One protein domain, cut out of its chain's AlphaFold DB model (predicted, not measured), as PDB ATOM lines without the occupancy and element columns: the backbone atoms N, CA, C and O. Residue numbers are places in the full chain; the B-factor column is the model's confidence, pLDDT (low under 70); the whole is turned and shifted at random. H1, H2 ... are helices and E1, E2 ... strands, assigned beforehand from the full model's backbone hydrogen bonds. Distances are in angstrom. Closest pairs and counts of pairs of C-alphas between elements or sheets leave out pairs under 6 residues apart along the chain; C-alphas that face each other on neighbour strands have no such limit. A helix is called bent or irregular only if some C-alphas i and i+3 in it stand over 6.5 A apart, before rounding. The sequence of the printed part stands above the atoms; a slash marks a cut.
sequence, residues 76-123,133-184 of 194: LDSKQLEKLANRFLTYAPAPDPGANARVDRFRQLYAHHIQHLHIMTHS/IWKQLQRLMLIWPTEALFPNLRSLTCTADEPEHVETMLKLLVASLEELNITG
ATOM      1  N   LEU A  76     202.103 153.053 148.205       87.12
ATOM      2  CA  LEU A  76     203.450 153.040 147.653       87.12
ATOM      3  C   LEU A  76     204.482 153.109 148.768       87.12
ATOM      4  O   LEU A  76     204.493 154.042 149.571       87.12
ATOM      5  N   ASP A  77     205.375 152.124 148.783       86.19
ATOM      6  CA  ASP A  77     206.598 152.190 149.570       86.19
ATOM      7  C   ASP A  77     207.732 152.890 148.805       86.19
ATOM      8  O   ASP A  77     207.640 153.208 147.614       86.19
ATOM      9  N   SER A  78     208.838 153.110 149.508       82.12
ATOM     10  CA  SER A  78     210.001 153.839 149.008       82.12
ATOM     11  C   SER A  78     210.626 153.134 147.799       82.12
ATOM     12  O   SER A  78     210.926 153.772 146.798       82.12
ATOM     13  N   LYS A  79     210.737 151.800 147.829       82.19
ATOM     14  CA  LYS A  79     211.328 151.010 146.734       82.19
ATOM     15  C   LYS A  79     210.429 150.992 145.498       82.19
ATOM     16  O   LYS A  79     210.918 150.964 144.369       82.19
ATOM     17  N   GLN A  80     209.116 150.948 145.689       82.94
ATOM     18  CA  GLN A  80     208.136 151.002 144.612       82.94
ATOM     19  C   GLN A  80     208.129 152.380 143.959       82.94
ATOM     20  O   GLN A  80     208.170 152.462 142.730       82.94
ATOM     21  N   LEU A  81     208.136 153.438 144.770       81.25
ATOM     22  CA  LEU A  81     208.254 154.810 144.300       81.25
ATOM     23  C   LEU A  81     209.561 155.017 143.531       81.25
ATOM     24  O   LEU A  81     209.533 155.593 142.450       81.25
ATOM     25  N   GLU A  82     210.676 154.475 144.024       81.06
ATOM     26  CA  GLU A  82     211.975 154.564 143.360       81.06
ATOM     27  C   GLU A  82     211.963 153.895 141.982       81.06
ATOM     28  O   GLU A  82     212.384 154.476 140.984       81.06
ATOM     29  N   LYS A  83     211.430 152.671 141.892       79.69
ATOM     30  CA  LYS A  83     211.292 151.952 140.615       79.69
ATOM     31  C   LYS A  83     210.414 152.709 139.627       79.69
ATOM     32  O   LYS A  83     210.723 152.759 138.437       79.69
ATOM     33  N   LEU A  84     209.316 153.269 140.119       77.38
ATOM     34  CA  LEU A  84     208.374 154.053 139.336       77.38
ATOM     35  C   LEU A  84     209.038 155.340 138.832       77.38
ATOM     36  O   LEU A  84     208.988 155.625 137.635       77.38
ATOM     37  N   ALA A  85     209.731 156.064 139.710       77.00
ATOM     38  CA  ALA A  85     210.433 157.287 139.364       77.00
ATOM     39  C   ALA A  85     211.579 157.019 138.389       77.00
ATOM     40  O   ALA A  85     211.638 157.657 137.347       77.00
ATOM     41  N   ASN A  86     212.430 156.023 138.650       78.31
ATOM     42  CA  ASN A  86     213.485 155.610 137.725       78.31
ATOM     43  C   ASN A  86     212.915 155.290 136.344       78.31
ATOM     44  O   ASN A  86     213.450 155.755 135.341       78.31
ATOM     45  N   ARG A  87     211.798 154.559 136.271       73.19
ATOM     46  CA  ARG A  87     211.152 154.251 134.994       73.19
ATOM     47  C   ARG A  87     210.735 155.523 134.262       73.19
ATOM     48  O   ARG A  87     211.049 155.657 133.090       73.19
ATOM     49  N   PHE A  88     210.087 156.469 134.932       70.06
ATOM     50  CA  PHE A  88     209.659 157.722 134.304       70.06
ATOM     51  C   PHE A  88     210.814 158.636 133.912       70.06
ATOM     52  O   PHE A  88     210.828 159.168 132.802       70.06
ATOM     53  N   LEU A  89     211.809 158.754 134.784       70.81
ATOM     54  CA  LEU A  89     212.984 159.593 134.583       70.81
ATOM     55  C   LEU A  89     213.934 159.025 133.519       70.81
ATOM     56  O   LEU A  89     214.618 159.803 132.864       70.81
ATOM     57  N   THR A  90     213.943 157.705 133.285       69.06
ATOM     58  CA  THR A  90     214.704 157.085 132.177       69.06
ATOM     59  C   THR A  90     214.169 157.522 130.810       69.06
ATOM     60  O   THR A  90     214.924 157.599 129.846       69.06
ATOM     61  N   TYR A  91     212.871 157.831 130.716       58.28
ATOM     62  CA  TYR A  91     212.218 158.223 129.463       58.28
ATOM     63  C   TYR A  91     212.024 159.738 129.312       58.28
ATOM     64  O   TYR A  91     211.386 160.154 128.350       58.28
ATOM     65  N   ALA A  92     212.519 160.564 130.240       56.22
ATOM     66  CA  ALA A  92     212.347 162.016 130.209       56.22
ATOM     67  C   ALA A  92     213.654 162.726 129.795       56.22
ATOM     68  O   ALA A  92     214.456 163.068 130.663       56.22
ATOM     69  N   PRO A  93     213.896 162.955 128.488       53.12
ATOM     70  CA  PRO A  93     215.030 163.755 128.030       53.12
ATOM     71  C   PRO A  93     214.761 165.268 128.038       53.12
ATOM     72  O   PRO A  93     215.706 166.027 127.849       53.12
ATOM     73  N   ALA A  94     213.524 165.730 128.255       53.00
ATOM     74  CA  ALA A  94     213.184 167.150 128.170       53.00
ATOM     75  C   ALA A  94     212.457 167.654 129.432       53.00
ATOM     76  O   ALA A  94     211.573 166.955 129.936       53.00
ATOM     77  N   PRO A  95     212.808 168.853 129.932       56.03
ATOM     78  CA  PRO A  95     212.156 169.510 131.067       56.03
ATOM     79  C   PRO A  95     210.784 170.112 130.720       56.03
ATOM     80  O   PRO A  95     210.156 170.714 131.588       56.03
ATOM     81  N   ASP A  96     210.315 169.978 129.476       56.31
ATOM     82  CA  ASP A  96     209.063 170.593 129.052       56.31
ATOM     83  C   ASP A  96     207.844 169.830 129.618       56.31
ATOM     84  O   ASP A  96     207.737 168.606 129.452       56.31
ATOM     85  N   PRO A  97     206.893 170.530 130.266       54.78
ATOM     86  CA  PRO A  97     205.649 169.943 130.745       54.78
ATOM     87  C   PRO A  97     204.908 169.241 129.604       54.78
ATOM     88  O   PRO A  97     204.622 169.841 128.571       54.78
ATOM     89  N   GLY A  98     204.595 167.959 129.782       55.50
ATOM     90  CA  GLY A  98     203.898 167.163 128.769       55.50
ATOM     91  C   GLY A  98     204.764 166.594 127.641       55.50
ATOM     92  O   GLY A  98     204.249 165.889 126.773       55.50
ATOM     93  N   ALA A  99     206.088 166.783 127.681       56.47
ATOM     94  CA  ALA A  99     207.009 166.142 126.735       56.47
ATOM     95  C   ALA A  99     207.060 164.610 126.870       56.47
ATOM     96  O   ALA A  99     207.568 163.917 125.989       56.47
ATOM     97  N   ASN A 100     206.526 164.060 127.965       65.81
ATOM     98  CA  ASN A 100     206.494 162.627 128.206       65.81
ATOM     99  C   ASN A 100     205.051 162.125 128.365       65.81
ATOM    100  O   ASN A 100     204.537 161.966 129.473       65.81
ATOM    101  N   ALA A 101     204.424 161.803 127.230       70.12
ATOM    102  CA  ALA A 101     203.069 161.254 127.161       70.12
ATOM    103  C   ALA A 101     202.864 160.010 128.049       70.12
ATOM    104  O   ALA A 101     201.755 159.766 128.519       70.12
ATOM    105  N   ARG A 102     203.916 159.223 128.332       67.31
ATOM    106  CA  ARG A 102     203.825 158.072 129.250       67.31
ATOM    107  C   ARG A 102     203.702 158.508 130.705       67.31
ATOM    108  O   ARG A 102     202.928 157.914 131.451       67.31
ATOM    109  N   VAL A 103     204.456 159.528 131.095       70.81
ATOM    110  CA  VAL A 103     204.415 160.125 132.435       70.81
ATOM    111  C   VAL A 103     203.064 160.804 132.663       70.81
ATOM    112  O   VAL A 103     202.432 160.591 133.698       70.81
ATOM    113  N   ASP A 104     202.536 161.505 131.662       72.81
ATOM    114  CA  ASP A 104     201.180 162.062 131.712       72.81
ATOM    115  C   ASP A 104     200.085 161.003 131.762       72.81
ATOM    116  O   ASP A 104     199.163 161.101 132.574       72.81
ATOM    117  N   ARG A 105     200.198 159.957 130.940       74.38
ATOM    118  CA  ARG A 105     199.251 158.841 130.943       74.38
ATOM    119  C   ARG A 105     199.261 158.118 132.284       74.38
ATOM    120  O   ARG A 105     198.200 157.764 132.790       74.38
ATOM    121  N   PHE A 106     200.434 157.934 132.893       76.19
ATOM    122  CA  PHE A 106     200.505 157.363 134.232       76.19
ATOM    123  C   PHE A 106     199.800 158.250 135.257       76.19
ATOM    124  O   PHE A 106     199.008 157.747 136.051       76.19
ATOM    125  N   ARG A 107     200.052 159.562 135.227       76.31
ATOM    126  CA  ARG A 107     199.393 160.520 136.120       76.31
ATOM    127  C   ARG A 107     197.873 160.417 136.018       76.31
ATOM    128  O   ARG A 107     197.211 160.202 137.028       76.31
ATOM    129  N   GLN A 108     197.344 160.503 134.800       76.44
ATOM    130  CA  GLN A 108     195.903 160.460 134.542       76.44
ATOM    131  C   GLN A 108     195.258 159.152 135.011       76.44
ATOM    132  O   GLN A 108     194.133 159.163 135.503       76.44
ATOM    133  N   LEU A 109     195.960 158.025 134.867       76.44
ATOM    134  CA  LEU A 109     195.385 156.710 135.140       76.44
ATOM    135  C   LEU A 109     195.619 156.215 136.569       76.44
ATOM    136  O   LEU A 109     194.759 155.524 137.105       76.44
ATOM    137  N   TYR A 110     196.756 156.535 137.187       79.94
ATOM    138  CA  TYR A 110     197.206 155.843 138.398       79.94
ATOM    139  C   TYR A 110     197.571 156.767 139.560       79.94
ATOM    140  O   TYR A 110     197.454 156.334 140.704       79.94
ATOM    141  N   ALA A 111     197.947 158.034 139.328       81.88
ATOM    142  CA  ALA A 111     198.319 158.929 140.435       81.88
ATOM    143  C   ALA A 111     197.152 159.163 141.410       81.88
ATOM    144  O   ALA A 111     197.341 159.196 142.623       81.88
ATOM    145  N   HIS A 112     195.923 159.213 140.890       85.62
ATOM    146  CA  HIS A 112     194.696 159.328 141.683       85.62
ATOM    147  C   HIS A 112     194.386 158.095 142.548       85.62
ATOM    148  O   HIS A 112     193.479 158.143 143.379       85.62
ATOM    149  N   HIS A 113     195.063 156.965 142.335       87.19
ATOM    150  CA  HIS A 113     194.858 155.759 143.138       87.19
ATOM    151  C   HIS A 113     195.733 155.723 144.389       87.19
ATOM    152  O   HIS A 113     195.388 155.007 145.324       87.19
ATOM    153  N   ILE A 114     196.810 156.510 144.424       88.75
ATOM    154  CA  ILE A 114     197.761 156.541 145.534       88.75
ATOM    155  C   ILE A 114     197.128 157.285 146.710       88.75
ATOM    156  O   ILE A 114     196.809 158.468 146.612       88.75
ATOM    157  N   GLN A 115     196.931 156.565 147.815       90.81
ATOM    158  CA  GLN A 115     196.323 157.071 149.052       90.81
ATOM    159  C   GLN A 115     197.297 157.045 150.225       90.81
ATOM    160  O   GLN A 115     197.202 157.887 151.114       90.81
ATOM    161  N   HIS A 116     198.232 156.096 150.232       90.69
ATOM    162  CA  HIS A 116     199.206 155.939 151.305       90.69
ATOM    163  C   HIS A 116     200.614 155.942 150.714       90.69
ATOM    164  O   HIS A 116     200.911 155.157 149.811       90.69
ATOM    165  N   LEU A 117     201.483 156.807 151.226       89.06
ATOM    166  CA  LEU A 117     202.860 156.933 150.768       89.06
ATOM    167  C   LEU A 117     203.822 156.773 151.941       89.06
ATOM    168  O   LEU A 117     203.684 157.444 152.962       89.06
ATOM    169  N   HIS A 118     204.804 155.888 151.779       88.75
ATOM    170  CA  HIS A 118     205.797 155.580 152.800       88.75
ATOM    171  C   HIS A 118     207.219 155.790 152.259       88.75
ATOM    172  O   HIS A 118     207.719 154.996 151.456       88.75
ATOM    173  N   ILE A 119     207.879 156.863 152.696       85.94
ATOM    174  CA  ILE A 119     209.213 157.287 152.253       85.94
ATOM    175  C   ILE A 119     210.209 157.123 153.407       85.94
ATOM    176  O   ILE A 119     210.266 157.936 154.324       85.94
ATOM    177  N   MET A 120     211.019 156.073 153.356       79.50
ATOM    178  CA  MET A 120     212.074 155.788 154.320       79.50
ATOM    179  C   MET A 120     213.440 155.983 153.662       79.50
ATOM    180  O   MET A 120     213.812 155.246 152.749       79.50
ATOM    181  N   THR A 121     214.195 156.972 154.130       66.50
ATOM    182  CA  THR A 121     215.608 157.173 153.853       66.50
ATOM    183  C   THR A 121     216.374 156.246 154.778       66.50
ATOM    184  O   THR A 121     216.597 156.500 155.958       66.50
ATOM    185  N   HIS A 122     216.790 155.102 154.249       55.50
ATOM    186  CA  HIS A 122     217.868 154.379 154.897       55.50
ATOM    187  C   HIS A 122     219.144 155.135 154.542       55.50
ATOM    188  O   HIS A 122     219.611 155.054 153.409       55.50
ATOM    189  N   SER A 123     219.681 155.901 155.495       47.47
ATOM    190  CA  SER A 123     221.038 156.448 155.435       47.47
ATOM    191  C   SER A 123     222.030 155.277 155.353       47.47
ATOM    192  O   SER A 123     222.647 154.869 156.340       47.47
ATOM    193  N   ILE A 133     215.512 159.013 146.826       81.12
ATOM    194  CA  ILE A 133     214.084 159.053 146.473       81.12
ATOM    195  C   ILE A 133     213.539 160.480 146.512       81.12
ATOM    196  O   ILE A 133     212.712 160.845 145.681       81.12
ATOM    197  N   TRP A 134     214.048 161.317 147.416       81.25
ATOM    198  CA  TRP A 134     213.692 162.729 147.476       81.25
ATOM    199  C   TRP A 134     214.113 163.486 146.214       81.25
ATOM    200  O   TRP A 134     213.301 164.202 145.634       81.25
ATOM    201  N   LYS A 135     215.328 163.243 145.704       80.38
ATOM    202  CA  LYS A 135     215.792 163.818 144.429       80.38
ATOM    203  C   LYS A 135     214.963 163.316 143.250       80.38
ATOM    204  O   LYS A 135     214.679 164.067 142.320       80.38
ATOM    205  N   GLN A 136     214.554 162.051 143.267       80.00
ATOM    206  CA  GLN A 136     213.669 161.505 142.238       80.00
ATOM    207  C   GLN A 136     212.275 162.136 142.281       80.00
ATOM    208  O   GLN A 136     211.741 162.479 141.229       80.00
ATOM    209  N   LEU A 137     211.713 162.337 143.474       80.94
ATOM    210  CA  LEU A 137     210.453 163.048 143.662       80.94
ATOM    211  C   LEU A 137     210.554 164.477 143.145       80.94
ATOM    212  O   LEU A 137     209.743 164.849 142.308       80.94
ATOM    213  N   GLN A 138     211.578 165.235 143.543       80.38
ATOM    214  CA  GLN A 138     211.826 166.590 143.035       80.38
ATOM    215  C   GLN A 138     211.882 166.619 141.504       80.38
ATOM    216  O   GLN A 138     211.237 167.452 140.873       80.38
ATOM    217  N   ARG A 139     212.590 165.669 140.883       79.06
ATOM    218  CA  ARG A 139     212.629 165.557 139.417       79.06
ATOM    219  C   ARG A 139     211.263 165.232 138.818       79.06
ATOM    220  O   ARG A 139     210.924 165.790 137.780       79.06
ATOM    221  N   LEU A 140     210.467 164.375 139.458       77.38
ATOM    222  CA  LEU A 140     209.084 164.139 139.043       77.38
ATOM    223  C   LEU A 140     208.234 165.410 139.169       77.38
ATOM    224  O   LEU A 140     207.431 165.659 138.280       77.38
ATOM    225  N   MET A 141     208.439 166.237 140.198       77.19
ATOM    226  CA  MET A 141     207.744 167.526 140.349       77.19
ATOM    227  C   MET A 141     208.068 168.506 139.228       77.19
ATOM    228  O   MET A 141     207.191 169.232 138.778       77.19
ATOM    229  N   LEU A 142     209.320 168.522 138.764       76.31
ATOM    230  CA  LEU A 142     209.716 169.365 137.634       76.31
ATOM    231  C   LEU A 142     209.004 168.946 136.340       76.31
ATOM    232  O   LEU A 142     208.652 169.798 135.533       76.31
ATOM    233  N   ILE A 143     208.760 167.644 136.157       72.56
ATOM    234  CA  ILE A 143     208.074 167.096 134.973       72.56
ATOM    235  C   ILE A 143     206.543 167.196 135.108       72.56
ATOM    236  O   ILE A 143     205.837 167.344 134.109       72.56
ATOM    237  N   TRP A 144     206.020 167.133 136.335       73.81
ATOM    238  CA  TRP A 144     204.608 167.295 136.676       73.81
ATOM    239  C   TRP A 144     204.366 168.627 137.401       73.81
ATOM    240  O   TRP A 144     204.178 168.628 138.622       73.81
ATOM    241  N   PRO A 145     204.308 169.763 136.678       64.88
ATOM    242  CA  PRO A 145     203.996 171.063 137.265       64.88
ATOM    243  C   PRO A 145     202.494 171.158 137.569       64.88
ATOM    244  O   PRO A 145     201.732 171.856 136.905       64.88
ATOM    245  N   THR A 146     202.042 170.387 138.547       66.00
ATOM    246  CA  THR A 146     200.681 170.403 139.082       66.00
ATOM    247  C   THR A 146     200.726 170.687 140.572       66.00
ATOM    248  O   THR A 146     201.712 170.367 141.228       66.00
ATOM    249  N   GLU A 147     199.638 171.239 141.109       65.81
ATOM    250  CA  GLU A 147     199.527 171.614 142.527       65.81
ATOM    251  C   GLU A 147     199.775 170.440 143.490       65.81
ATOM    252  O   GLU A 147     200.280 170.656 144.585       65.81
ATOM    253  N   ALA A 148     199.477 169.201 143.075       74.44
ATOM    254  CA  ALA A 148     199.711 168.002 143.873       74.44
ATOM    255  C   ALA A 148     200.162 166.809 143.017       74.44
ATOM    256  O   ALA A 148     199.488 166.431 142.058       74.44
ATOM    257  N   LEU A 149     201.264 166.161 143.411       77.81
ATOM    258  CA  LEU A 149     201.740 164.913 142.792       77.81
ATOM    259  C   LEU A 149     200.753 163.748 142.982       77.81
ATOM    260  O   LEU A 149     200.550 162.939 142.076       77.81
ATOM    261  N   PHE A 150     200.142 163.669 144.166       86.00
ATOM    262  CA  PHE A 150     199.221 162.604 144.564       86.00
ATOM    263  C   PHE A 150     197.934 163.228 145.118       86.00
ATOM    264  O   PHE A 150     197.813 163.435 146.322       86.00
ATOM    265  N   PRO A 151     196.956 163.549 144.257       84.44
ATOM    266  CA  PRO A 151     195.813 164.385 144.637       84.44
ATOM    267  C   PRO A 151     194.867 163.739 145.660       84.44
ATOM    268  O   PRO A 151     194.119 164.448 146.316       84.44
ATOM    269  N   ASN A 152     194.895 162.409 145.798       88.44
ATOM    270  CA  ASN A 152     194.057 161.656 146.739       88.44
ATOM    271  C   ASN A 152     194.862 161.083 147.914       88.44
ATOM    272  O   ASN A 152     194.427 160.112 148.542       88.44
ATOM    273  N   LEU A 153     196.044 161.641 148.186       89.69
ATOM    274  CA  LEU A 153     196.875 161.201 149.294       89.69
ATOM    275  C   LEU A 153     196.150 161.467 150.622       89.69
ATOM    276  O   LEU A 153     195.641 162.561 150.864       89.69
ATOM    277  N   ARG A 154     196.087 160.432 151.460       91.56
ATOM    278  CA  ARG A 154     195.457 160.440 152.785       91.56
ATOM    279  C   ARG A 154     196.462 160.209 153.898       91.56
ATOM    280  O   ARG A 154     196.314 160.791 154.957       91.56
ATOM    281  N   SER A 155     197.482 159.389 153.663       91.81
ATOM    282  CA  SER A 155     198.507 159.095 154.662       91.81
ATOM    283  C   SER A 155     199.891 159.278 154.057       91.81
ATOM    284  O   SER A 155     200.219 158.658 153.041       91.81
ATOM    285  N   LEU A 156     200.693 160.141 154.675       89.31
ATOM    286  CA  LEU A 156     202.091 160.362 154.336       89.31
ATOM    287  C   LEU A 156     202.946 160.008 155.544       89.31
ATOM    288  O   LEU A 156     202.855 160.637 156.594       89.31
ATOM    289  N   THR A 157     203.799 159.008 155.384       89.38
ATOM    290  CA  THR A 157     204.835 158.686 156.361       89.38
ATOM    291  C   THR A 157     206.183 158.876 155.694       89.38
ATOM    292  O   THR A 157     206.481 158.200 154.709       89.38
ATOM    293  N   CYS A 158     206.996 159.795 156.198       87.19
ATOM    294  CA  CYS A 158     208.274 160.108 155.586       87.19
ATOM    295  C   CYS A 158     209.385 160.389 156.597       87.19
ATOM    296  O   CYS A 158     209.144 160.809 157.724       87.19
ATOM    297  N   THR A 159     210.617 160.190 156.146       84.44
ATOM    298  CA  THR A 159     211.853 160.498 156.878       84.44
ATOM    299  C   THR A 159     212.522 161.711 156.245       84.44
ATOM    300  O   THR A 159     212.907 161.679 155.073       84.44
ATOM    301  N   ALA A 160     212.625 162.802 156.998       79.19
ATOM    302  CA  ALA A 160     213.175 164.066 156.523       79.19
ATOM    303  C   ALA A 160     214.455 164.402 157.297       79.19
ATOM    304  O   ALA A 160     214.413 165.059 158.334       79.19
ATOM    305  N   ASP A 161     215.591 163.921 156.784       78.94
ATOM    306  CA  ASP A 161     216.910 164.169 157.390       78.94
ATOM    307  C   ASP A 161     217.573 165.483 156.916       78.94
ATOM    308  O   ASP A 161     218.459 166.006 157.585       78.94
ATOM    309  N   GLU A 162     217.143 166.039 155.778       77.38
ATOM    310  CA  GLU A 162     217.709 167.246 155.159       77.38
ATOM    311  C   GLU A 162     216.614 168.308 154.948       77.38
ATOM    312  O   GLU A 162     215.454 167.954 154.708       77.38
ATOM    313  N   PRO A 163     216.944 169.613 154.979       74.75
ATOM    314  CA  PRO A 163     215.963 170.685 154.772       74.75
ATOM    315  C   PRO A 163     215.285 170.618 153.392       74.75
ATOM    316  O   PRO A 163     214.097 170.912 153.270       74.75
ATOM    317  N   GLU A 164     215.992 170.150 152.360       77.88
ATOM    318  CA  GLU A 164     215.446 169.959 151.006       77.88
ATOM    319  C   GLU A 164     214.323 168.900 150.958       77.88
ATOM    320  O   GLU A 164     213.403 168.971 150.130       77.88
ATOM    321  N   HIS A 165     214.359 167.917 151.867       82.31
ATOM    322  CA  HIS A 165     213.307 166.905 151.994       82.31
ATOM    323  C   HIS A 165     212.006 167.533 152.497       82.31
ATOM    324  O   HIS A 165     210.926 167.184 152.018       82.31
ATOM    325  N   VAL A 166     212.108 168.508 153.404       74.62
ATOM    326  CA  VAL A 166     210.954 169.229 153.956       74.62
ATOM    327  C   VAL A 166     210.252 170.031 152.862       74.62
ATOM    328  O   VAL A 166     209.033 169.952 152.749       74.62
ATOM    329  N   GLU A 167     210.990 170.735 152.001       75.50
ATOM    330  CA  GLU A 167     210.384 171.486 150.890       75.50
ATOM    331  C   GLU A 167     209.619 170.560 149.929       75.50
ATOM    332  O   GLU A 167     208.494 170.849 149.518       75.50
ATOM    333  N   THR A 168     210.210 169.411 149.607       79.31
ATOM    334  CA  THR A 168     209.583 168.408 148.734       79.31
ATOM    335  C   THR A 168     208.331 167.820 149.384       79.31
ATOM    336  O   THR A 168     207.302 167.666 148.729       79.31
ATOM    337  N   MET A 169     208.394 167.537 150.686       80.25
ATOM    338  CA  MET A 169     207.267 167.054 151.480       80.25
ATOM    339  C   MET A 169     206.118 168.059 151.507       80.25
ATOM    340  O   MET A 169     204.974 167.653 151.327       80.25
ATOM    341  N   LEU A 170     206.393 169.356 151.677       77.12
ATOM    342  CA  LEU A 170     205.354 170.390 151.674       77.12
ATOM    343  C   LEU A 170     204.545 170.383 150.374       77.12
ATOM    344  O   LEU A 170     203.334 170.567 150.409       77.12
ATOM    345  N   LYS A 171     205.185 170.093 149.239       76.88
ATOM    346  CA  LYS A 171     204.501 169.981 147.942       76.88
ATOM    347  C   LYS A 171     203.769 168.641 147.738       76.88
ATOM    348  O   LYS A 171     203.024 168.487 146.773       76.88
ATOM    349  N   LEU A 172     203.988 167.661 148.616       75.75
ATOM    350  CA  LEU A 172     203.195 166.427 148.695       75.75
ATOM    351  C   LEU A 172     201.977 166.578 149.607       75.75
ATOM    352  O   LEU A 172     201.080 165.734 149.551       75.75
ATOM    353  N   LEU A 173     201.946 167.609 150.456       75.38
ATOM    354  CA  LEU A 173     200.798 167.875 151.309       75.38
ATOM    355  C   LEU A 173     199.615 168.288 150.436       75.38
ATOM    356  O   LEU A 173     199.688 169.215 149.634       75.38
ATOM    357  N   VAL A 174     198.508 167.580 150.619       79.25
ATOM    358  CA  VAL A 174     197.243 167.828 149.934       79.25
ATOM    359  C   VAL A 174     196.155 168.075 150.962       79.25
ATOM    360  O   VAL A 174     196.232 167.585 152.087       79.25
ATOM    361  N   ALA A 175     195.106 168.800 150.573       73.38
ATOM    362  CA  ALA A 175     193.996 169.118 151.472       73.38
ATOM    363  C   ALA A 175     193.288 167.869 152.036       73.38
ATOM    364  O   ALA A 175     192.682 167.935 153.100       73.38
ATOM    365  N   SER A 176     193.365 166.733 151.337       81.19
ATOM    366  CA  SER A 176     192.777 165.457 151.754       81.19
ATOM    367  C   SER A 176     193.642 164.636 152.714       81.19
ATOM    368  O   SER A 176     193.291 163.491 152.992       81.19
ATOM    369  N   LEU A 177     194.789 165.156 153.163       86.56
ATOM    370  CA  LEU A 177     195.696 164.408 154.025       86.56
ATOM    371  C   LEU A 177     195.084 164.242 155.425       86.56
ATOM    372  O   LEU A 177     194.804 165.215 156.118       86.56
ATOM    373  N   GLU A 178     194.883 162.992 155.825       91.06
ATOM    374  CA  GLU A 178     194.312 162.585 157.112       91.06
ATOM    375  C   GLU A 178     195.422 162.274 158.133       91.06
ATOM    376  O   GLU A 178     195.278 162.551 159.321       91.06
ATOM    377  N   GLU A 179     196.552 161.732 157.671       88.75
ATOM    378  CA  GLU A 179     197.664 161.283 158.507       88.75
ATOM    379  C   GLU A 179     199.006 161.791 157.964       88.75
ATOM    380  O   GLU A 179     199.350 161.579 156.798       88.75
ATOM    381  N   LEU A 180     199.795 162.423 158.835       87.62
ATOM    382  CA  LEU A 180     201.160 162.859 158.550       87.62
ATOM    383  C   LEU A 180     202.088 162.368 159.659       87.62
ATOM    384  O   LEU A 180     201.945 162.765 160.815       87.62
ATOM    385  N   ASN A 181     203.048 161.521 159.304       86.56
ATOM    386  CA  ASN A 181     204.077 161.040 160.213       86.56
ATOM    387  C   ASN A 181     205.456 161.373 159.645       86.56
ATOM    388  O   ASN A 181     205.852 160.850 158.605       86.56
ATOM    389  N   ILE A 182     206.169 162.261 160.331       83.44
ATOM    390  CA  ILE A 182     207.497 162.711 159.930       83.44
ATOM    391  C   ILE A 182     208.480 162.269 160.998       83.44
ATOM    392  O   ILE A 182     208.374 162.667 162.158       83.44
ATOM    393  N   THR A 183     209.462 161.481 160.593       81.75
ATOM    394  CA  THR A 183     210.607 161.138 161.430       81.75
ATOM    395  C   THR A 183     211.835 161.889 160.923       81.75
ATOM    396  O   THR A 183     212.085 161.963 159.724       81.75
ATOM    397  N   GLY A 184     212.589 162.506 161.828       68.44
ATOM    398  CA  GLY A 184     213.826 163.210 161.492       68.44
ATOM    399  C   GLY A 184     214.976 162.661 162.318       68.44
ATOM    400  O   GLY A 184     214.881 162.606 163.548       68.44
TER     401      GLY A 184
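This is residues 76 to 123 and 133 to 184 of the 194 residues of an uncharacterized protein of Dacryopinax primogenitus (strain DJM 731) (UniProt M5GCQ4). A small parallel sheet of three strands, E1, E2 and E3, forms a wall at one end of the domain, and helices H1, H2 and H3 extend beyond its E1 edge, with H2 toward the opposite end. H4 packs on H3 and has its residues 165 to 169 by the sheet, mostly by E2. The printed part has 100 residues, with four named helices and three named strands in the order H1 H2 E1 H3 E2 H4 E3; the sheet runs E1 E2 E3, and the class is mixed, helices and strands. The whole is compact, with a radius of gyration of the C-alphas of 12.9 A and spans of 35 by 28 by 21 A.

The sheet has E1, residues 116 to 119, and E3, residues 179 to 183, as edge strands, and E2, residues 155 to 159, as the inner strand. E1 and E2 are parallel at 2 degrees, with N 117 and O 155 within hydrogen-bond range at 2.9 A. E2 and E3 are parallel at 6 degrees, with N 156 and O 179 at 2.9 A. H4, residues 163 to 170, only grazes the sheet, with residues 165 to 169; E2, H4 and E3 form a strand-helix-strand unit, two parallel neighbour strands with a helix between them in the chain, and its crossover is right-handed. H1, residues 78 to 90, also only grazes the sheet, with residues 78 to 82; its closest C-alphas to E1 are those of Ser 78 and Ile 119, 4.8 A. H3, residues 133 to 143, touches H1, with C-alphas of Glu 82 and Ile 133 closest at 5.9 A, at a steep tilt of 41 degrees, the same way. H3 touches H4, with C-alphas of Trp 134 and His 165 closest at 6.2 A, at a steep tilt of 56 degrees. H2, residues 101 to 113, is not on the sheet and is close to but not clearly touching H1; the closest C-alphas, those of Phe 88 and Val 103, are 6.1 A apart. Every O i to N i+4 pair is within hydrogen-bond range in H1, H3 and H4, and 7 of 9 are in H2.

E1 measures 10.1 A, E2 13.6 A and E3 13.3 A from first to last C-alpha. H1 measures 17.8 A from C-alpha 78 at (210.001, 153.839, 149.008), H2 18.8 A, H3 15.3 A and H4 11.1 A. H2 is irregular: C-alphas 109 and 112 are 7.1 A apart. E3 ends with C-alpha 183 at (210.607, 161.138, 161.430).

The two C-alphas farthest apart, those of Ala 101 and Gly 184, are 36.0 A apart. Residues 124 to 132 are not printed, and C-alphas 123 and 133 across the cut are 11.6 A apart. The link from H3 to E2, 11 residues, is long. The mean pLDDT of the printed part is 76.9; residues 90 to 100, 102, 121 to 123, 145 to 147 and 184 are under 70.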